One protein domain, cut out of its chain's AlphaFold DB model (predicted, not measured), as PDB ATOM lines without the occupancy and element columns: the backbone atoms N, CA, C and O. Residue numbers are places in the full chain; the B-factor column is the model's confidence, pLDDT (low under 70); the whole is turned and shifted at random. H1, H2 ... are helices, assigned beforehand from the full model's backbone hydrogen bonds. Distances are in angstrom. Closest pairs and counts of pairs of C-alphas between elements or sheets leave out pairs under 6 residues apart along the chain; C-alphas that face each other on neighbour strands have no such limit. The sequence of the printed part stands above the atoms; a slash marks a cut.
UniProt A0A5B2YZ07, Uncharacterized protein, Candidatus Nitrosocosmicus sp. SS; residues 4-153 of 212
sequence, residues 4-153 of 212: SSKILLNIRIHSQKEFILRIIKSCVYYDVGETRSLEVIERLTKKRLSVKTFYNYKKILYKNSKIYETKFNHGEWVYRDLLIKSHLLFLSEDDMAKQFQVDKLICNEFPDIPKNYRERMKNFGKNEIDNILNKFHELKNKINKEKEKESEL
ATOM      1  N   SER A   4      14.003  32.390 -26.354       50.62
ATOM      2  CA  SER A   4      12.900  32.479 -27.324       50.62
ATOM      3  C   SER A   4      13.157  31.717 -28.634       50.62
ATOM      4  O   SER A   4      12.227  31.149 -29.197       50.62
ATOM      5  N   SER A   5      14.404  31.674 -29.117       48.16
ATOM      6  CA  SER A   5      14.773  30.971 -30.355       48.16
ATOM      7  C   SER A   5      14.804  29.449 -30.176       48.16
ATOM      8  O   SER A   5      14.366  28.726 -31.063       48.16
ATOM      9  N   LYS A   6      15.210  28.953 -28.997       46.75
ATOM     10  CA  LYS A   6      15.185  27.515 -28.662       46.75
ATOM     11  C   LYS A   6      13.768  26.983 -28.413       46.75
ATOM     12  O   LYS A   6      13.481  25.856 -28.798       46.75
ATOM     13  N   ILE A   7      12.876  27.785 -27.820       49.22
ATOM     14  CA  ILE A   7      11.467  27.400 -27.606       49.22
ATOM     15  C   ILE A   7      10.725  27.299 -28.945       49.22
ATOM     16  O   ILE A   7      10.013  26.327 -29.175       49.22
ATOM     17  N   LEU A   8      10.952  28.249 -29.858       44.75
ATOM     18  CA  LEU A   8      10.375  28.216 -31.206       44.75
ATOM     19  C   LEU A   8      10.967  27.096 -32.082       44.75
ATOM     20  O   LEU A   8      10.257  26.557 -32.921       44.75
ATOM     21  N   LEU A   9      12.230  26.708 -31.868       46.28
ATOM     22  CA  LEU A   9      12.874  25.590 -32.575       46.28
ATOM     23  C   LEU A   9      12.346  24.208 -32.144       46.28
ATOM     24  O   LEU A   9      12.345  23.288 -32.959       46.28
ATOM     25  N   ASN A  10      11.868  24.054 -30.902       43.94
ATOM     26  CA  ASN A  10      11.300  22.791 -30.403       43.94
ATOM     27  C   ASN A  10       9.817  22.591 -30.761       43.94
ATOM     28  O   ASN A  10       9.308  21.474 -30.666       43.94
ATOM     29  N   ILE A  11       9.122  23.647 -31.189       51.69
ATOM     30  CA  ILE A  11       7.733  23.589 -31.648       51.69
ATOM     31  C   ILE A  11       7.767  23.623 -33.176       51.69
ATOM     32  O   ILE A  11       7.831  24.686 -33.790       51.69
ATOM     33  N   ARG A  12       7.770  22.445 -33.802       51.94
ATOM     34  CA  ARG A  12       7.741  22.279 -35.265       51.94
ATOM     35  C   ARG A  12       6.612  23.135 -35.878       51.94
ATOM     36  O   ARG A  12       5.439  22.806 -35.751       51.94
ATOM     37  N   ILE A  13       7.010  24.240 -36.518       55.09
ATOM     38  CA  ILE A  13       6.258  25.155 -37.397       55.09
ATOM     39  C   ILE A  13       4.836  25.498 -36.909       55.09
ATOM     40  O   ILE A  13       3.832  24.985 -37.403       55.09
ATOM     41  N   HIS A  14       4.746  26.484 -36.016       59.78
ATOM     42  CA  HIS A  14       3.545  27.305 -35.870       59.78
ATOM     43  C   HIS A  14       3.841  28.737 -36.307       59.78
ATOM     44  O   HIS A  14       4.842  29.325 -35.901       59.78
ATOM     45  N   SER A  15       2.955  29.327 -37.115       82.94
ATOM     46  CA  SER A  15       2.983  30.780 -37.299       82.94
ATOM     47  C   SER A  15       2.777  31.456 -35.937       82.94
ATOM     48  O   SER A  15       2.079  30.922 -35.071       82.94
ATOM     49  N   GLN A  16       3.340  32.651 -35.738       84.69
ATOM     50  CA  GLN A  16       3.168  33.395 -34.482       84.69
ATOM     51  C   GLN A  16       1.679  33.557 -34.115       84.69
ATOM     52  O   GLN A  16       1.308  33.494 -32.946       84.69
ATOM     53  N   LYS A  17       0.816  33.708 -35.126       90.00
ATOM     54  CA  LYS A  17      -0.639  33.770 -34.966       90.00
ATOM     55  C   LYS A  17      -1.219  32.465 -34.414       90.00
ATOM     56  O   LYS A  17      -1.993  32.520 -33.465       90.00
ATOM     57  N   GLU A  18      -0.847  31.315 -34.975       88.12
ATOM     58  CA  GLU A  18      -1.317  30.004 -34.502       88.12
ATOM     59  C   GLU A  18      -0.894  29.730 -33.059       88.12
ATOM     60  O   GLU A  18      -1.694  29.259 -32.251       88.12
ATOM     61  N   PHE A  19       0.338  30.097 -32.701       90.75
ATOM     62  CA  PHE A  19       0.809  29.953 -31.328       90.75
ATOM     63  C   PHE A  19      -0.016  30.805 -30.351       90.75
ATOM     64  O   PHE A  19      -0.489  30.297 -29.337       90.75
ATOM     65  N   ILE A  20      -0.290  32.069 -30.700       93.00
ATOM     66  CA  ILE A  20      -1.163  32.939 -29.899       93.00
ATOM     67  C   ILE A  20      -2.578  32.355 -29.781       93.00
ATOM     68  O   ILE A  20      -3.150  32.360 -28.694       93.00
ATOM     69  N   LEU A  21      -3.153  31.841 -30.871       91.69
ATOM     70  CA  LEU A  21      -4.486  31.235 -30.846       91.69
ATOM     71  C   LEU A  21      -4.548  30.053 -29.871       91.69
ATOM     72  O   LEU A  21      -5.515  29.945 -29.119       91.69
ATOM     73  N   ARG A  22      -3.512  29.210 -29.828       90.56
ATOM     74  CA  ARG A  22      -3.416  28.097 -28.872       90.56
ATOM     75  C   ARG A  22      -3.273  28.571 -27.428       90.56
ATOM     76  O   ARG A  22      -3.930  28.001 -26.566       90.56
ATOM     77  N   ILE A  23      -2.506  29.637 -27.176       91.88
ATOM     78  CA  ILE A  23      -2.419  30.256 -25.841       91.88
ATOM     79  C   ILE A  23      -3.796  30.764 -25.398       91.88
ATOM     80  O   ILE A  23      -4.219  30.500 -24.275       91.88
ATOM     81  N   ILE A  24      -4.524  31.452 -26.284       92.75
ATOM     82  CA  ILE A  24      -5.873  31.955 -25.985       92.75
ATOM     83  C   ILE A  24      -6.832  30.796 -25.706       92.75
ATOM     84  O   ILE A  24      -7.602  30.880 -24.752       92.75
ATOM     85  N   LYS A  25      -6.777  29.709 -26.493       88.75
ATOM     86  CA  LYS A  25      -7.572  28.496 -26.234       88.75
ATOM     87  C   LYS A  25      -7.331  27.973 -24.816       88.75
ATOM     88  O   LYS A  25      -8.298  27.769 -24.089       88.75
ATOM     89  N   SER A  26      -6.067  27.817 -24.417       88.06
ATOM     90  CA  SER A  26      -5.696  27.398 -23.062       88.06
ATOM     91  C   SER A  26      -6.273  28.348 -22.021       88.06
ATOM     92  O   SER A  26      -7.021  27.912 -21.155       88.06
ATOM     93  N   CYS A  27      -6.000  29.650 -22.138       89.44
ATOM     94  CA  CYS A  27      -6.462  30.654 -21.178       89.44
ATOM     95  C   CYS A  27      -7.983  30.610 -20.984       89.44
ATOM     96  O   CYS A  27      -8.453  30.574 -19.853       89.44
ATOM     97  N   VAL A  28      -8.748  30.530 -22.077       87.56
ATOM     98  CA  VAL A  28     -10.211  30.396 -22.019       87.56
ATOM     99  C   VAL A  28     -10.620  29.109 -21.309       87.56
ATOM    100  O   VAL A  28     -11.539  29.123 -20.497       87.56
ATOM    101  N   TYR A  29      -9.950  27.992 -21.586       81.69
ATOM    102  CA  TYR A  29     -10.266  26.722 -20.939       81.69
ATOM    103  C   TYR A  29      -9.990  26.741 -19.435       81.69
ATOM    104  O   TYR A  29     -10.814  26.256 -18.666       81.69
ATOM    105  N   TYR A  30      -8.859  27.311 -19.020       82.50
ATOM    106  CA  TYR A  30      -8.468  27.455 -17.614       82.50
ATOM    107  C   TYR A  30      -9.198  28.604 -16.890       82.50
ATOM    108  O   TYR A  30      -8.837  28.921 -15.762       82.50
ATOM    109  N   ASP A  31     -10.197  29.235 -17.521       84.25
ATOM    110  CA  ASP A  31     -10.938  30.379 -16.967       84.25
ATOM    111  C   ASP A  31     -10.024  31.546 -16.541       84.25
ATOM    112  O   ASP A  31     -10.291  32.286 -15.594       84.25
ATOM    113  N   VAL A  32      -8.928  31.737 -17.280       88.25
ATOM    114  CA  VAL A  32      -7.988  32.838 -17.074       88.25
ATOM    115  C   VAL A  32      -8.618  34.128 -17.590       88.25
ATOM    116  O   VAL A  32      -8.979  34.239 -18.764       88.25
ATOM    117  N   GLY A  33      -8.720  35.131 -16.717       89.00
ATOM    118  CA  GLY A  33      -9.254  36.449 -17.067       89.00
ATOM    119  C   GLY A  33      -8.456  37.157 -18.172       89.00
ATOM    120  O   GLY A  33      -7.309  36.809 -18.463       89.00
ATOM    121  N   GLU A  34      -9.045  38.184 -18.789       93.56
ATOM    122  CA  GLU A  34      -8.448  38.900 -19.929       93.56
ATOM    123  C   GLU A  34      -7.056  39.466 -19.629       93.56
ATOM    124  O   GLU A  34      -6.109  39.188 -20.364       93.56
ATOM    125  N   THR A  35      -6.921  40.244 -18.553       94.38
ATOM    126  CA  THR A  35      -5.659  40.906 -18.195       94.38
ATOM    127  C   THR A  35      -4.533  39.887 -18.046       94.38
ATOM    128  O   THR A  35      -3.451  40.060 -18.604       94.38
ATOM    129  N   ARG A  36      -4.824  38.774 -17.366       93.88
ATOM    130  CA  ARG A  36      -3.872  37.682 -17.161       93.88
ATOM    131  C   ARG A  36      -3.585  36.929 -18.461       93.88
ATOM    132  O   ARG A  36      -2.441  36.590 -18.727       93.88
ATOM    133  N   SER A  37      -4.584  36.739 -19.319       94.69
ATOM    134  CA  SER A  37      -4.398  36.137 -20.647       94.69
ATOM    135  C   SER A  37      -3.454  36.964 -21.525       94.69
ATOM    136  O   SER A  37      -2.587  36.411 -22.201       94.69
ATOM    137  N   LEU A  38      -3.596  38.294 -21.513       96.69
ATOM    138  CA  LEU A  38      -2.709  39.209 -22.238       96.69
ATOM    139  C   LEU A  38      -1.270  39.136 -21.712       96.69
ATOM    140  O   LEU A  38      -0.338  39.100 -22.516       96.69
ATOM    141  N   GLU A  39      -1.094  39.044 -20.392       95.62
ATOM    142  CA  GLU A  39       0.217  38.852 -19.760       95.62
ATOM    143  C   GLU A  39       0.875  37.534 -20.197       95.62
ATOM    144  O   GLU A  39       2.045  37.529 -20.584       95.62
ATOM    145  N   VAL A  40       0.121  36.428 -20.205       94.31
ATOM    146  CA  VAL A  40       0.611  35.118 -20.674       94.31
ATOM    147  C   VAL A  40       1.089  35.207 -22.122       94.31
ATOM    148  O   VAL A  40       2.188  34.750 -22.449       94.31
ATOM    149  N   ILE A  41       0.300  35.838 -22.995       95.12
ATOM    150  CA  ILE A  41       0.664  36.025 -24.403       95.12
ATOM    151  C   ILE A  41       1.944  36.854 -24.521       95.12
ATOM    152  O   ILE A  41       2.862  36.455 -25.238       95.12
ATOM    153  N   GLU A  42       2.039  37.982 -23.821       95.31
ATOM    154  CA  GLU A  42       3.212  38.855 -23.880       95.31
ATOM    155  C   GLU A  42       4.474  38.144 -23.378       95.31
ATOM    156  O   GLU A  42       5.519  38.199 -24.030       95.31
ATOM    157  N   ARG A  43       4.379  37.399 -22.272       93.38
ATOM    158  CA  ARG A  43       5.514  36.667 -21.698       93.38
ATOM    159  C   ARG A  43       6.035  35.573 -22.624       93.38
ATOM    160  O   ARG A  43       7.252  35.515 -22.835       93.38
ATOM    161  N   LEU A  44       5.139  34.768 -23.200       90.31
ATOM    162  CA  LEU A  44       5.488  33.621 -24.046       90.31
ATOM    163  C   LEU A  44       5.875  34.008 -25.474       90.31
ATOM    164  O   LEU A  44       6.722  33.359 -26.082       90.31
ATOM    165  N   THR A  45       5.265  35.058 -26.025       90.19
ATOM    166  CA  THR A  45       5.461  35.443 -27.434       90.19
ATOM    167  C   THR A  45       6.346  36.670 -27.618       90.19
ATOM    168  O   THR A  45       6.702  36.989 -28.753       90.19
ATOM    169  N   LYS A  46       6.677  37.372 -26.524       90.19
ATOM    170  CA  LYS A  46       7.347  38.686 -26.516       90.19
ATOM    171  C   LYS A  46       6.603  39.752 -27.327       90.19
ATOM    172  O   LYS A  46       7.196  40.732 -27.765       90.19
ATOM    173  N   LYS A  47       5.295  39.562 -27.531       89.69
ATOM    174  CA  LYS A  47       4.427  40.464 -28.282       89.69
ATOM    175  C   LYS A  47       3.270  40.919 -27.411       89.69
ATOM    176  O   LYS A  47       2.429  40.117 -27.011       89.69
ATOM    177  N   ARG A  48       3.187  42.227 -27.194       93.56
ATOM    178  CA  ARG A  48       2.048  42.847 -26.528       93.56
ATOM    179  C   ARG A  48       0.876  42.956 -27.500       93.56
ATOM    180  O   ARG A  48       1.018  43.499 -28.596       93.56
ATOM    181  N   LEU A  49      -0.278  42.421 -27.116       94.56
ATOM    182  CA  LEU A  49      -1.511  42.554 -27.890       94.56
ATOM    183  C   LEU A  49      -2.394  43.653 -27.312       94.56
ATOM    184  O   LEU A  49      -2.454  43.850 -26.102       94.56
ATOM    185  N   SER A  50      -3.134  44.327 -28.192       95.62
ATOM    186  CA  SER A  50      -4.266  45.133 -27.749       95.62
ATOM    187  C   SER A  50      -5.428  44.226 -27.331       95.62
ATOM    188  O   SER A  50      -5.618  43.149 -27.907       95.62
ATOM    189  N   VAL A  51      -6.260  44.704 -26.403       93.88
ATOM    190  CA  VAL A  51      -7.531  44.062 -26.011       93.88
ATOM    191  C   VAL A  51      -8.395  43.760 -27.245       93.88
ATOM    192  O   VAL A  51      -8.901  42.652 -27.425       93.88
ATOM    193  N   LYS A  52      -8.474  44.710 -28.185       93.69
ATOM    194  CA  LYS A  52      -9.191  44.540 -29.458       93.69
ATOM    195  C   LYS A  52      -8.645  43.366 -30.279       93.69
ATOM    196  O   LYS A  52      -9.415  42.577 -30.823       93.69
ATOM    197  N   THR A  53      -7.321  43.225 -30.371       95.12
ATOM    198  CA  THR A  53      -6.676  42.114 -31.089       95.12
ATOM    199  C   THR A  53      -6.940  40.775 -30.402       95.12
ATOM    200  O   THR A  53      -7.246  39.799 -31.088       95.12
ATOM    201  N   PHE A  54      -6.878  40.732 -29.071       94.25
ATOM    202  CA  PHE A  54      -7.191  39.538 -28.284       94.25
ATOM    203  C   PHE A  54      -8.613  39.035 -28.557       94.25
ATOM    204  O   PHE A  54      -8.803  37.871 -28.920       94.25
ATOM    205  N   TYR A  55      -9.609  39.922 -28.518       90.69
ATOM    206  CA  TYR A  55     -10.987  39.544 -28.829       90.69
ATOM    207  C   TYR A  55     -11.213  39.169 -30.295       90.69
ATOM    208  O   TYR A  55     -11.996  38.258 -30.581       90.69
ATOM    209  N   ASN A  56     -10.500  39.796 -31.233       90.50
ATOM    210  CA  ASN A  56     -10.520  39.371 -32.634       90.50
ATOM    211  C   ASN A  56      -9.991  37.941 -32.798       90.50
ATOM    212  O   ASN A  56     -10.536  37.169 -33.584       90.50
ATOM    213  N   TYR A  57      -8.965  37.559 -32.038       92.12
ATOM    214  CA  TYR A  57      -8.450  36.194 -32.038       92.12
ATOM    215  C   TYR A  57      -9.406  35.208 -31.360       92.12
ATOM    216  O   TYR A  57      -9.680  34.166 -31.955       92.12
ATOM    217  N   LYS A  58     -10.030  35.555 -30.222       88.19
ATOM    218  CA  LYS A  58     -11.139  34.754 -29.653       88.19
ATOM    219  C   LYS A  58     -12.247  34.521 -30.687       88.19
ATOM    220  O   LYS A  58     -12.740  33.404 -30.811       88.19
ATOM    221  N   LYS A  59     -12.575  35.537 -31.495       85.38
ATOM    222  CA  LYS A  59     -13.557  35.445 -32.590       85.38
ATOM    223  C   LYS A  59     -13.210  34.452 -33.681       85.38
ATOM    224  O   LYS A  59     -14.113  33.802 -34.201       85.38
ATOM    225  N   ILE A  60     -11.934  34.307 -34.011       85.12
ATOM    226  CA  ILE A  60     -11.480  33.273 -34.946       85.12
ATOM    227  C   ILE A  60     -11.716  31.881 -34.343       85.12
ATOM    228  O   ILE A  60     -12.219  30.997 -35.031       85.12
ATOM    229  N   LEU A  61     -11.415  31.703 -33.053       82.94
ATOM    230  CA  LEU A  61     -11.491  30.406 -32.383       82.94
ATOM    231  C   LEU A  61     -12.904  29.817 -32.349       82.94
ATOM    232  O   LEU A  61     -13.080  28.670 -32.747       82.94
ATOM    233  N   TYR A  62     -13.912  30.581 -31.917       76.25
ATOM    234  CA  TYR A  62     -15.274  30.036 -31.867       76.25
ATOM    235  C   TYR A  62     -15.931  29.940 -33.250       76.25
ATOM    236  O   TYR A  62     -16.717  29.022 -33.465       76.25
ATOM    237  N   LYS A  63     -15.596  30.811 -34.217       73.69
ATOM    238  CA  LYS A  63     -16.102  30.690 -35.602       73.69
ATOM    239  C   LYS A  63     -15.682  29.381 -36.276       73.69
ATOM    240  O   LYS A  63     -16.424  28.867 -37.101       73.69
ATOM    241  N   ASN A  64     -14.511  28.860 -35.919       67.00
ATOM    242  CA  ASN A  64     -13.982  27.609 -36.458       67.00
ATOM    243  C   ASN A  64     -14.470  26.368 -35.687       67.00
ATOM    244  O   ASN A  64     -14.120  25.246 -36.054       67.00
ATOM    245  N   SER A  65     -15.260  26.536 -34.620       63.47
ATOM    246  CA  SER A  65     -15.868  25.401 -33.925       63.47
ATOM    247  C   SER A  65     -16.963  24.787 -34.811       63.47
ATOM    248  O   SER A  65     -17.902  25.465 -35.219       63.47
ATOM    249  N   LYS A  66     -16.853  23.489 -35.123       54.78
ATOM    250  CA  LYS A  66     -17.813  22.735 -35.961       54.78
ATOM    251  C   LYS A  66     -19.217  22.584 -35.343       54.78
ATOM    252  O   LYS A  66     -20.070  21.939 -35.931       54.78
ATOM    253  N   ILE A  67     -19.473  23.178 -34.177       54.44
ATOM    254  CA  ILE A  67     -20.731  23.073 -33.413       54.44
ATOM    255  C   ILE A  67     -21.772  24.108 -33.911       54.44
ATOM    256  O   ILE A  67     -22.759  24.426 -33.250       54.44
ATOM    257  N   TYR A  68     -21.567  24.666 -35.105       49.38
ATOM    258  CA  TYR A  68     -22.379  25.754 -35.634       49.38
ATOM    259  C   TYR A  68     -23.506  25.273 -36.552       49.38
ATOM    260  O   TYR A  68     -23.301  25.063 -37.740       49.38
ATOM    261  N   GLU A  69     -24.724  25.278 -36.009       44.22
ATOM    262  CA  GLU A  69     -25.949  25.555 -36.778       44.22
ATOM    263  C   GLU A  69     -26.755  26.749 -36.229       44.22
ATOM    264  O   GLU A  69     -27.702  27.197 -36.868       44.22
ATOM    265  N   THR A  70     -26.386  27.353 -35.086       47.12
ATOM    266  CA  THR A  70     -27.173  28.467 -34.512       47.12
ATOM    267  C   THR A  70     -26.420  29.799 -34.459       47.12
ATOM    268  O   THR A  70     -25.319  29.910 -33.924       47.12
ATOM    269  N   LYS A  71     -27.020  30.833 -35.068       48.38
ATOM    270  CA  LYS A  71     -26.519  32.215 -35.100       48.38
ATOM    271  C   LYS A  71     -26.764  32.875 -33.737       48.38
ATOM    272  O   LYS A  71     -27.896  33.222 -33.422       48.38
ATOM    273  N   PHE A  72     -25.715  33.057 -32.943       50.78
ATOM    274  CA  PHE A  72     -25.779  33.795 -31.676       50.78
ATOM    275  C   PHE A  72     -25.458  35.283 -31.871       50.78
ATOM    276  O   PHE A  72     -24.586  35.641 -32.672       50.78
ATOM    277  N   ASN A  73     -26.148  36.150 -31.125       52.34
ATOM    278  CA  ASN A  73     -25.967  37.601 -31.196       52.34
ATOM    279  C   ASN A  73     -24.710  38.068 -30.442       52.34
ATOM    280  O   ASN A  73     -24.095  37.348 -29.656       52.34
ATOM    281  N   HIS A  74     -24.285  39.308 -30.706       42.34
ATOM    282  CA  HIS A  74     -22.992  39.838 -30.268       42.34
ATOM    283  C   HIS A  74     -22.808  39.927 -28.730       42.34
ATOM    284  O   HIS A  74     -21.663  40.006 -28.283       42.34
ATOM    285  N   GLY A  75     -23.889  39.881 -27.940       48.88
ATOM    286  CA  GLY A  75     -23.884  40.037 -26.474       48.88
ATOM    287  C   GLY A  75     -23.599  38.769 -25.657       48.88
ATOM    288  O   GLY A  75     -23.466  38.833 -24.442       48.88
ATOM    289  N   GLU A  76     -23.462  37.613 -26.297       61.16
ATOM    290  CA  GLU A  76     -23.474  36.312 -25.618       61.16
ATOM    291  C   GLU A  76     -22.046  35.785 -25.344       61.16
ATOM    292  O   GLU A  76     -21.649  34.702 -25.779       61.16
ATOM    293  N   TRP A  77     -21.226  36.584 -24.649       58.62
ATOM    294  CA  TRP A  77     -19.796  36.303 -24.416       58.62
ATOM    295  C   TRP A  77     -19.516  34.957 -23.739       58.62
ATOM    296  O   TRP A  77     -18.578  34.266 -24.132       58.62
ATOM    297  N   VAL A  78     -20.364  34.556 -22.791       62.03
ATOM    298  CA  VAL A  78     -20.246  33.280 -22.065       62.03
ATOM    299  C   VAL A  78     -20.296  32.077 -23.018       62.03
ATOM    300  O   VAL A  78     -19.563  31.107 -22.843       62.03
ATOM    301  N   TYR A  79     -21.083  32.153 -24.093       68.19
ATOM    302  CA  TYR A  79     -21.219  31.060 -25.063       68.19
ATOM    303  C   TYR A  79     -19.991  30.903 -25.932       68.19
ATOM    304  O   TYR A  79     -19.617  29.790 -26.283       68.19
ATOM    305  N   ARG A  80     -19.347  32.017 -26.280       74.56
ATOM    306  CA  ARG A  80     -18.129  31.998 -27.094       74.56
ATOM    307  C   ARG A  80     -17.029  31.221 -26.387       74.56
ATOM    308  O   ARG A  80     -16.348  30.430 -27.028       74.56
ATOM    309  N   ASP A  81     -16.911  31.393 -25.076       77.94
ATOM    310  CA  ASP A  81     -15.911  30.687 -24.280       77.94
ATOM    311  C   ASP A  81     -16.267  29.207 -24.119       77.94
ATOM    312  O   ASP A  81     -15.393  28.358 -24.288       77.94
ATOM    313  N   LEU A  82     -17.549  28.868 -23.939       73.25
ATOM    314  CA  LEU A  82     -18.015  27.474 -23.971       73.25
ATOM    315  C   LEU A  82     -17.756  26.790 -25.323       73.25
ATOM    316  O   LEU A  82     -17.356  25.629 -25.346       73.25
ATOM    317  N   LEU A  83     -17.920  27.501 -26.441       72.88
ATOM    318  CA  LEU A  83     -17.632  26.985 -27.787       72.88
ATOM    319  C   LEU A  83     -16.132  26.767 -28.025       72.88
ATOM    320  O   LEU A  83     -15.727  25.807 -28.679       72.88
ATOM    321  N   ILE A  84     -15.284  27.647 -27.491       77.75
ATOM    322  CA  ILE A  84     -13.828  27.449 -27.529       77.75
ATOM    323  C   ILE A  84     -13.449  26.231 -26.678       77.75
ATOM    324  O   ILE A  84     -12.654  25.400 -27.126       77.75
ATOM    325  N   LYS A  85     -14.039  26.100 -25.481       78.38
ATOM    326  CA  LYS A  85     -13.824  24.961 -24.578       78.38
ATOM    327  C   LYS A  85     -14.246  23.641 -25.211       78.38
ATOM    328  O   LYS A  85     -13.480  22.690 -25.151       78.38
ATOM    329  N   SER A  86     -15.407  23.585 -25.859       68.94
ATOM    330  CA  SER A  86     -15.855  22.371 -26.543       68.94
ATOM    331  C   SER A  86     -14.950  22.020 -27.723       68.94
ATOM    332  O   SER A  86     -14.605  20.857 -27.892       68.94
ATOM    333  N   HIS A  87     -14.467  22.999 -28.494       69.56
ATOM    334  CA  HIS A  87     -13.554  22.740 -29.611       69.56
ATOM    335  C   HIS A  87     -12.218  22.108 -29.184       69.56
ATOM    336  O   HIS A  87     -11.681  21.287 -29.926       69.56
ATOM    337  N   LEU A  88     -11.695  22.436 -27.996       67.44
ATOM    338  CA  LEU A  88     -10.511  21.767 -27.438       67.44
ATOM    339  C   LEU A  88     -10.715  20.256 -27.250       67.44
ATOM    340  O   LEU A  88      -9.747  19.505 -27.329       67.44
ATOM    341  N   LEU A  89     -11.959  19.815 -27.056       62.59
ATOM    342  CA  LEU A  89     -12.320  18.411 -26.852       62.59
ATOM    343  C   LEU A  89     -12.446  17.620 -28.164       62.59
ATOM    344  O   LEU A  89     -12.458  16.396 -28.133       62.59
ATOM    345  N   PHE A  90     -12.501  18.305 -29.311       65.00
ATOM    346  CA  PHE A  90     -12.646  17.700 -30.644       65.00
ATOM    347  C   PHE A  90     -11.418  17.928 -31.540       65.00
ATOM    348  O   PHE A  90     -11.530  17.918 -32.769       65.00
ATOM    349  N   LEU A  91     -10.252  18.199 -30.947       68.88
ATOM    350  CA  LEU A  91      -9.004  18.308 -31.700       68.88
ATOM    351  C   LEU A  91      -8.601  16.943 -32.273       68.88
ATOM    352  O   LEU A  91      -8.803  15.913 -31.633       68.88
ATOM    353  N   SER A  92      -7.992  16.946 -33.461       70.94
ATOM    354  CA  SER A  92      -7.266  15.773 -33.957       70.94
ATOM    355  C   SER A  92      -6.103  15.437 -33.018       70.94
ATOM    356  O   SER A  92      -5.634  16.308 -32.282       70.94
ATOM    357  N   GLU A  93      -5.603  14.202 -33.064       68.00
ATOM    358  CA  GLU A  93      -4.458  13.776 -32.245       68.00
ATOM    359  C   GLU A  93      -3.245  14.708 -32.421       68.00
ATOM    360  O   GLU A  93      -2.659  15.170 -31.440       68.00
ATOM    361  N   ASP A  94      -2.943  15.088 -33.664       70.12
ATOM    362  CA  ASP A  94      -1.869  16.033 -33.984       70.12
ATOM    363  C   ASP A  94      -2.099  17.421 -33.374       70.12
ATOM    364  O   ASP A  94      -1.184  18.035 -32.811       70.12
ATOM    365  N   ASP A  95      -3.316  17.956 -33.490       76.19
ATOM    366  CA  ASP A  95      -3.645  19.266 -32.932       76.19
ATOM    367  C   ASP A  95      -3.665  19.262 -31.412       76.19
ATOM    368  O   ASP A  95      -3.317  20.277 -30.799       76.19
ATOM    369  N   MET A  96      -4.031  18.132 -30.818       75.31
ATOM    370  CA  MET A  96      -3.999  17.908 -29.386       75.31
ATOM    371  C   MET A  96      -2.556  17.886 -28.876       75.31
ATOM    372  O   MET A  96      -2.230  18.627 -27.951       75.31
ATOM    373  N   ALA A  97      -1.654  17.154 -29.540       73.88
ATOM    374  CA  ALA A  97      -0.230  17.130 -29.200       73.88
ATOM    375  C   ALA A  97       0.392  18.536 -29.223       73.88
ATOM    376  O   ALA A  97       1.105  18.938 -28.299       73.88
ATOM    377  N   LYS A  98       0.057  19.328 -30.246       81.38
ATOM    378  CA  LYS A  98       0.472  20.735 -30.355       81.38
ATOM    379  C   LYS A  98      -0.116  21.599 -29.240       81.38
ATOM    380  O   LYS A  98       0.583  22.441 -28.682       81.38
ATOM    381  N   GLN A  99      -1.389  21.404 -28.898       84.19
ATOM    382  CA  GLN A  99      -2.031  22.126 -27.800       84.19
ATOM    383  C   GLN A  99      -1.368  21.799 -26.454       84.19
ATOM    384  O   GLN A  99      -1.103  22.707 -25.669       84.19
ATOM    385  N   PHE A 100      -1.001  20.537 -26.226       79.56
ATOM    386  CA  PHE A 100      -0.311  20.112 -25.009       79.56
ATOM    387  C   PHE A 100       1.070  20.732 -24.843       79.56
ATOM    388  O   PHE A 100       1.466  21.049 -23.721       79.56
ATOM    389  N   GLN A 101       1.806  20.931 -25.936       82.19
ATOM    390  CA  GLN A 101       3.084  21.638 -25.875       82.19
ATOM    391  C   GLN A 101       2.898  23.072 -25.365       82.19
ATOM    392  O   GLN A 101       3.669  23.520 -24.519       82.19
ATOM    393  N   VAL A 102       1.849  23.767 -25.821       86.38
ATOM    394  CA  VAL A 102       1.523  25.119 -25.343       86.38
ATOM    395  C   VAL A 102       1.113  25.106 -23.875       86.38
ATOM    396  O   VAL A 102       1.627  25.909 -23.101       86.38
ATOM    397  N   ASP A 103       0.255  24.170 -23.469       84.69
ATOM    398  CA  ASP A 103      -0.156  24.039 -22.070       84.69
ATOM    399  C   ASP A 103       1.043  23.816 -21.147       84.69
ATOM    400  O   ASP A 103       1.150  24.479 -20.120       84.69
ATOM    401  N   LYS A 104       1.986  22.950 -21.534       83.38
ATOM    402  CA  LYS A 104       3.219  22.713 -20.770       83.38
ATOM    403  C   LYS A 104       4.046  23.990 -20.602       83.38
ATOM    404  O   LYS A 104       4.584  24.224 -19.525       83.38
ATOM    405  N   LEU A 105       4.136  24.824 -21.640       87.06
ATOM    406  CA  LEU A 105       4.833  26.112 -21.556       87.06
ATOM    407  C   LEU A 105       4.128  27.078 -20.604       87.06
ATOM    408  O   LEU A 105       4.794  27.702 -19.782       87.06
ATOM    409  N   ILE A 106       2.797  27.161 -20.675       87.25
ATOM    410  CA  ILE A 106       2.007  27.979 -19.748       87.25
ATOM    411  C   ILE A 106       2.210  27.488 -18.314       87.25
ATOM    412  O   ILE A 106       2.490  28.306 -17.455       87.25
ATOM    413  N   CYS A 107       2.146  26.177 -18.056       83.00
ATOM    414  CA  CYS A 107       2.354  25.613 -16.717       83.00
ATOM    415  C   CYS A 107       3.744  25.943 -16.153       83.00
ATOM    416  O   CYS A 107       3.878  26.202 -14.962       83.00
ATOM    417  N   ASN A 108       4.778  25.896 -16.996       84.44
ATOM    418  CA  ASN A 108       6.149  26.165 -16.568       84.44
ATOM    419  C   ASN A 108       6.356  27.639 -16.196       84.44
ATOM    420  O   ASN A 108       7.034  27.927 -15.218       84.44
ATOM    421  N   GLU A 109       5.791  28.559 -16.979       86.94
ATOM    422  CA  GLU A 109       5.948  30.004 -16.763       86.94
ATOM    423  C   GLU A 109       4.933  30.565 -15.753       86.94
ATOM    424  O   GLU A 109       5.217  31.538 -15.061       86.94
ATOM    425  N   PHE A 110       3.764  29.934 -15.650       87.06
ATOM    426  CA  PHE A 110       2.651  30.317 -14.784       87.06
ATOM    427  C   PHE A 110       2.099  29.087 -14.046       87.06
ATOM    428  O   PHE A 110       1.046  28.557 -14.416       87.06
ATOM    429  N   PRO A 111       2.791  28.601 -13.000       82.94
ATOM    430  CA  PRO A 111       2.387  27.401 -12.262       82.94
ATOM    431  C   PRO A 111       1.040  27.524 -11.536       82.94
ATOM    432  O   PRO A 111       0.465  26.519 -11.132       82.94
ATOM    433  N   ASP A 112       0.533  28.746 -11.360       81.56
ATOM    434  CA  ASP A 112      -0.776  29.065 -10.785       81.56
ATOM    435  C   ASP A 112      -1.944  28.818 -11.755       81.56
ATOM    436  O   ASP A 112      -3.070  28.567 -11.323       81.56
ATOM    437  N   ILE A 113      -1.683  28.874 -13.064       77.38
ATOM    438  CA  ILE A 113      -2.704  28.798 -14.117       77.38
ATOM    439  C   ILE A 113      -3.250  27.367 -14.349       77.38
ATOM    440  O   ILE A 113      -4.357  27.237 -14.877       77.38
ATOM    441  N   PRO A 114      -2.604  26.277 -13.878       68.56
ATOM    442  CA  PRO A 114      -3.234  24.963 -13.879       68.56
ATOM    443  C   PRO A 114      -3.168  24.268 -12.512       68.56
ATOM    444  O   PRO A 114      -2.156  23.670 -12.158       68.56
ATOM    445  N   LYS A 115      -4.304  24.179 -11.804       57.56
ATOM    446  CA  LYS A 115      -4.426  23.225 -10.684       57.56
ATOM    447  C   LYS A 115      -4.361  21.758 -11.150       57.56
ATOM    448  O   LYS A 115      -3.759  20.945 -10.464       57.56
ATOM    449  N   ASN A 116      -4.882  21.424 -12.342       56.31
ATOM    450  CA  ASN A 116      -5.217  20.032 -12.703       56.31
ATOM    451  C   ASN A 116      -4.789  19.581 -14.122       56.31
ATOM    452  O   ASN A 116      -5.495  18.807 -14.760       56.31
ATOM    453  N   TYR A 117      -3.632  20.016 -14.645       58.19
ATOM    454  CA  TYR A 117      -3.119  19.568 -15.964       58.19
ATOM    455  C   TYR A 117      -3.031  18.030 -16.090       58.19
ATOM    456  O   TYR A 117      -3.471  17.452 -17.083       58.19
ATOM    457  N   ARG A 118      -2.512  17.349 -15.054       51.75
ATOM    458  CA  ARG A 118      -2.344  15.880 -15.040       51.75
ATOM    459  C   ARG A 118      -3.654  15.115 -14.860       51.75
ATOM    460  O   ARG A 118      -3.808  14.049 -15.443       51.75
ATOM    461  N   GLU A 119      -4.588  15.629 -14.062       55.03
ATOM    462  CA  GLU A 119      -5.918  15.019 -13.915       55.03
ATOM    463  C   GLU A 119      -6.725  15.140 -15.204       55.03
ATOM    464  O   GLU A 119      -7.436  14.213 -15.577       55.03
ATOM    465  N   ARG A 120      -6.532  16.234 -15.945       57.38
ATOM    466  CA  ARG A 120      -7.150  16.439 -17.253       57.38
ATOM    467  C   ARG A 120      -6.720  15.392 -18.275       57.38
ATOM    468  O   ARG A 120      -7.559  14.917 -19.020       57.38
ATOM    469  N   MET A 121      -5.451  14.971 -18.263       53.62
ATOM    470  CA  MET A 121      -4.989  13.847 -19.094       53.62
ATOM    471  C   MET A 121      -5.683  12.521 -18.743       53.62
ATOM    472  O   MET A 121      -5.814  11.666 -19.610       53.62
ATOM    473  N   LYS A 122      -6.100  12.337 -17.482       53.59
ATOM    474  CA  LYS A 122      -6.739  11.102 -16.998       53.59
ATOM    475  C   LYS A 122      -8.254  11.087 -17.203       53.59
ATOM    476  O   LYS A 122      -8.813  10.022 -17.430       53.59
ATOM    477  N   ASN A 123      -8.893  12.254 -17.123       51.41
ATOM    478  CA  ASN A 123     -10.351  12.404 -17.141       51.41
ATOM    479  C   ASN A 123     -10.897  12.971 -18.458       51.41
ATOM    480  O   ASN A 123     -12.105  13.189 -18.550       51.41
ATOM    481  N   PHE A 124     -10.041  13.204 -19.463       50.50
ATOM    482  CA  PHE A 124     -10.469  13.626 -20.796       50.50
ATOM    483  C   PHE A 124     -11.420  12.571 -21.370       50.50
ATOM    484  O   PHE A 124     -11.008  11.498 -21.811       50.50
ATOM    485  N   GLY A 125     -12.716  12.845 -21.289       54.97
ATOM    486  CA  GLY A 125     -13.744  11.849 -21.532       54.97
ATOM    487  C   GLY A 125     -15.100  12.475 -21.814       54.97
ATOM    488  O   GLY A 125     -15.358  13.641 -21.510       54.97
ATOM    489  N   LYS A 126     -15.980  11.653 -22.392       57.53
ATOM    490  CA  LYS A 126     -17.354  11.971 -22.818       57.53
ATOM    491  C   LYS A 126     -18.155  12.788 -21.784       57.53
ATOM    492  O   LYS A 126     -18.879  13.700 -22.161       57.53
ATOM    493  N   ASN A 127     -17.926  12.554 -20.491       60.41
ATOM    494  CA  ASN A 127     -18.628  13.227 -19.393       60.41
ATOM    495  C   ASN A 127     -18.362  14.746 -19.315       60.41
ATOM    496  O   ASN A 127     -19.263  15.507 -18.969       60.41
ATOM    497  N   GLU A 128     -17.151  15.223 -19.634       66.81
ATOM    498  CA  GLU A 128     -16.872  16.671 -19.661       66.81
ATOM    499  C   GLU A 128     -17.542  17.352 -20.861       66.81
ATOM    500  O   GLU A 128     -18.035  18.477 -20.737       66.81
ATOM    501  N   ILE A 129     -17.610  16.649 -21.998       62.78
ATOM    502  CA  ILE A 129     -18.321  17.108 -23.196       62.78
ATOM    503  C   ILE A 129     -19.807  17.267 -22.875       62.78
ATOM    504  O   ILE A 129     -20.355  18.350 -23.081       62.78
ATOM    505  N   ASP A 130     -20.428  16.230 -22.311       67.50
ATOM    506  CA  ASP A 130     -21.848  16.240 -21.952       67.50
ATOM    507  C   ASP A 130     -22.157  17.380 -20.969       67.50
ATOM    508  O   ASP A 130     -23.123  18.117 -21.150       67.50
ATOM    509  N   ASN A 131     -21.282  17.627 -19.991       72.81
ATOM    510  CA  ASN A 131     -21.438  18.739 -19.049       72.81
ATOM    511  C   ASN A 131     -21.369  20.122 -19.716       72.81
ATOM    512  O   ASN A 131     -22.159  21.009 -19.383       72.81
ATOM    513  N   ILE A 132     -20.428  20.339 -20.639       69.75
ATOM    514  CA  ILE A 132     -20.304  21.617 -21.359       69.75
ATOM    515  C   ILE A 132     -21.495  21.820 -22.297       69.75
ATOM    516  O   ILE A 132     -22.044  22.922 -22.345       69.75
ATOM    517  N   LEU A 133     -21.917  20.769 -23.003       69.69
ATOM    518  CA  LEU A 133     -23.091  20.806 -23.871       69.69
ATOM    519  C   LEU A 133     -24.363  21.085 -23.066       69.69
ATOM    520  O   LEU A 133     -25.131  21.966 -23.443       69.69
ATOM    521  N   ASN A 134     -24.551  20.432 -21.918       76.19
ATOM    522  CA  ASN A 134     -25.693  20.677 -21.036       76.19
ATOM    523  C   ASN A 134     -25.735  22.134 -20.561       76.19
ATOM    524  O   ASN A 134     -26.752  22.803 -20.736       76.19
ATOM    525  N   LYS A 135     -24.611  22.676 -20.068       76.44
ATOM    526  CA  LYS A 135     -24.519  24.098 -19.682       76.44
ATOM    527  C   LYS A 135     -24.835  25.036 -20.845       76.44
ATOM    528  O   LYS A 135     -25.510  26.049 -20.667       76.44
ATOM    529  N   PHE A 136     -24.352  24.707 -22.039       71.00
ATOM    530  CA  PHE A 136     -24.640  25.471 -23.245       71.00
ATOM    531  C   PHE A 136     -26.141  25.456 -23.582       71.00
ATOM    532  O   PHE A 136     -26.715  26.513 -23.850       71.00
ATOM    533  N   HIS A 137     -26.792  24.292 -23.517       75.62
ATOM    534  CA  HIS A 137     -28.231  24.154 -23.742       75.62
ATOM    535  C   HIS A 137     -29.065  24.906 -22.697       75.62
ATOM    536  O   HIS A 137     -29.998  25.622 -23.062       75.62
ATOM    537  N   GLU A 138     -28.715  24.806 -21.413       78.12
ATOM    538  CA  GLU A 138     -29.388  25.528 -20.328       78.12
ATOM    539  C   GLU A 138     -29.350  27.040 -20.531       78.12
ATOM    540  O   GLU A 138     -30.381  27.711 -20.444       78.12
ATOM    541  N   LEU A 139     -28.165  27.579 -20.823       75.19
ATOM    542  CA  LEU A 139     -28.009  28.998 -21.100       75.19
ATOM    543  C   LEU A 139     -28.849  29.388 -22.317       75.19
ATOM    544  O   LEU A 139     -29.613  30.354 -22.239       75.19
ATOM    545  N   LYS A 140     -28.757  28.624 -23.418       75.62
ATOM    546  CA  LYS A 140     -29.476  28.921 -24.667       75.62
ATOM    547  C   LYS A 140     -30.976  29.037 -24.423       75.62
ATOM    548  O   LYS A 140     -31.619  29.964 -24.913       75.62
ATOM    549  N   ASN A 141     -31.516  28.136 -23.608       77.62
ATOM    550  CA  ASN A 141     -32.918  28.154 -23.215       77.62
ATOM    551  C   ASN A 141     -33.275  29.387 -22.370       77.62
ATOM    552  O   ASN A 141     -34.343  29.956 -22.576       77.62
ATOM    553  N   LYS A 142     -32.405  29.831 -21.449       76.94
ATOM    554  CA  LYS A 142     -32.633  31.066 -20.672       76.94
ATOM    555  C   LYS A 142     -32.725  32.294 -21.576       76.94
ATOM    556  O   LYS A 142     -33.679  33.052 -21.459       76.94
ATOM    557  N   ILE A 143     -31.797  32.442 -22.519       75.88
ATOM    558  CA  ILE A 143     -31.802  33.580 -23.447       75.88
ATOM    559  C   ILE A 143     -33.023  33.563 -24.358       75.88
ATOM    560  O   ILE A 143     -33.612  34.610 -24.608       75.88
ATOM    561  N   ASN A 144     -33.408  32.394 -24.874       78.25
ATOM    562  CA  ASN A 144     -34.607  32.304 -25.703       78.25
ATOM    563  C   ASN A 144     -35.852  32.724 -24.916       78.25
ATOM    564  O   ASN A 144     -36.620  33.531 -25.423       78.25
ATOM    565  N   LYS A 145     -35.987  32.293 -23.654       80.88
ATOM    566  CA  LYS A 145     -37.072  32.747 -22.768       80.88
ATOM    567  C   LYS A 145     -37.050  34.254 -22.523       80.88
ATOM    568  O   LYS A 145     -38.102  34.882 -22.501       80.88
ATOM    569  N   GLU A 146     -35.873  34.848 -22.331       80.31
ATOM    570  CA  GLU A 146     -35.739  36.302 -22.177       80.31
ATOM    571  C   GLU A 146     -36.149  37.047 -23.454       80.31
ATOM    572  O   GLU A 146     -36.889  38.023 -23.370       80.31
ATOM    573  N   LYS A 147     -35.745  36.554 -24.632       78.88
ATOM    574  CA  LYS A 147     -36.136  37.116 -25.937       78.88
ATOM    575  C   LYS A 147     -37.635  36.981 -26.200       78.88
ATOM    576  O   LYS A 147     -38.244  37.925 -26.692       78.88
ATOM    577  N   GLU A 148     -38.225  35.833 -25.872       83.56
ATOM    578  CA  GLU A 148     -39.672  35.606 -25.948       83.56
ATOM    579  C   GLU A 148     -40.405  36.602 -25.045       83.56
ATOM    580  O   GLU A 148     -41.251  37.350 -25.531       83.56
ATOM    581  N   LYS A 149     -39.991  36.721 -23.777       81.88
ATOM    582  CA  LYS A 149     -40.555  37.694 -22.832       81.88
ATOM    583  C   LYS A 149     -40.428  39.130 -23.344       81.88
ATOM    584  O   LYS A 149     -41.391  39.885 -23.294       81.88
ATOM    585  N   GLU A 150     -39.264  39.522 -23.857       82.25
ATOM    586  CA  GLU A 150     -39.061  40.853 -24.436       82.25
ATOM    587  C   GLU A 150     -39.983  41.088 -25.644       82.25
ATOM    588  O   GLU A 150     -40.580  42.156 -25.775       82.25
ATOM    589  N   SER A 151     -40.147  40.084 -26.511       83.44
ATOM    590  CA  SER A 151     -41.042  40.173 -27.668       83.44
ATOM    591  C   SER A 151     -42.511  40.311 -27.266       83.44
ATOM    592  O   SER A 151     -43.213  41.139 -27.839       83.44
ATOM    593  N   GLU A 152     -42.956  39.588 -26.235       83.50
ATOM    594  CA  GLU A 152     -44.308  39.708 -25.685       83.50
ATOM    595  C   GLU A 152     -44.544  41.099 -25.091       83.50
ATOM    596  O   GLU A 152     -45.572  41.719 -25.361       83.50
ATOM    597  N   LEU A 153     -43.572  41.631 -24.342       85.31
ATOM    598  CA  LEU A 153     -43.658  42.972 -23.761       85.31
ATOM    599  C   LEU A 153     -43.775  44.068 -24.831       85.31
ATOM    600  O   LEU A 153     -44.449  45.067 -24.596       85.31
TER     601      LEU A 153
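This is residues 4 to 153 of the 212 residues of an uncharacterized protein of Candidatus Nitrosocosmicus sp. SS (UniProt A0A5B2YZ07). A long helix, H8, passes side by side with H5 at one side of a body of crossed helices and sticks out beyond it with residues 144 to 153. In the body, H2 lies in the middle with H3, H4, H5 and H6 packed round it, while the short H1 lies by itself at the end far from the tip of H8. The printed part has 150 residues, with eight named helices, H1 to H8 in order along the chain, and no named strand: the class is all helix. The whole is compact by its radius of gyration of the C-alphas, 16.8 A, yet elongated, spanning 61 by 36 by 27 A.

H8, residues 126 to 153, touches H5, residues 77 to 88, with its residues 129 to 136 alone; the closest C-alphas, of Ser 86 and Ile 129, are 6.7 A apart. Those two helices run opposite ways at a shallow tilt of 24 degrees. H5 also touches the hub H2, residues 16 to 29, which touches four helices; the closest C-alphas are those of Tyr 29 and Lys 85, 5.4 A, and the lines are only just about perpendicular at 71 degrees. H2 and H3, residues 34 to 45, form a helical hairpin at 38 degrees, only just a steep tilt, with C-alphas 27 and 37 closest at 5.9 A. H4, residues 51 to 63, touches H2 about perpendicular at 80 degrees, closest at C-alphas 21 and 57, 6.5 A. H4 touches H5 too, at a steep tilt of 57 degrees, the same way, with C-alphas 62 and 84 closest at 5.3 A. H6, residues 93 to 109, touches H2 at 77 degrees, about perpendicular, closest at C-alphas 22 and 99, 6.2 A. H7, residues 117 to 123, touches no helix but is near H6; H1, residues 4 to 10, touches no helix. Every O i to N i+4 pair is within hydrogen-bond range in H1 to H6 and H8, and 2 of 3 are in H7.

H8 measures 40.7 A from C-alpha 126 at (-17.354, 11.971, -22.818) to C-alpha 153 at (-43.658, 42.972, -23.761). H6 measures 24.7 A and H2 20.2 A. H1 begins at C-alpha 4, (12.900, 32.479, -27.324).

The C-alphas farthest apart, of Lys 6 and Leu 153, are 61.0 A apart. The printed part has no cut. The link from H4 to H5, residues 64 to 76, is long. Mean pLDDT of the printed part is 74.9; 53 residues are under 70, among them 4 to 14, 64 to 79 and 114 to 130.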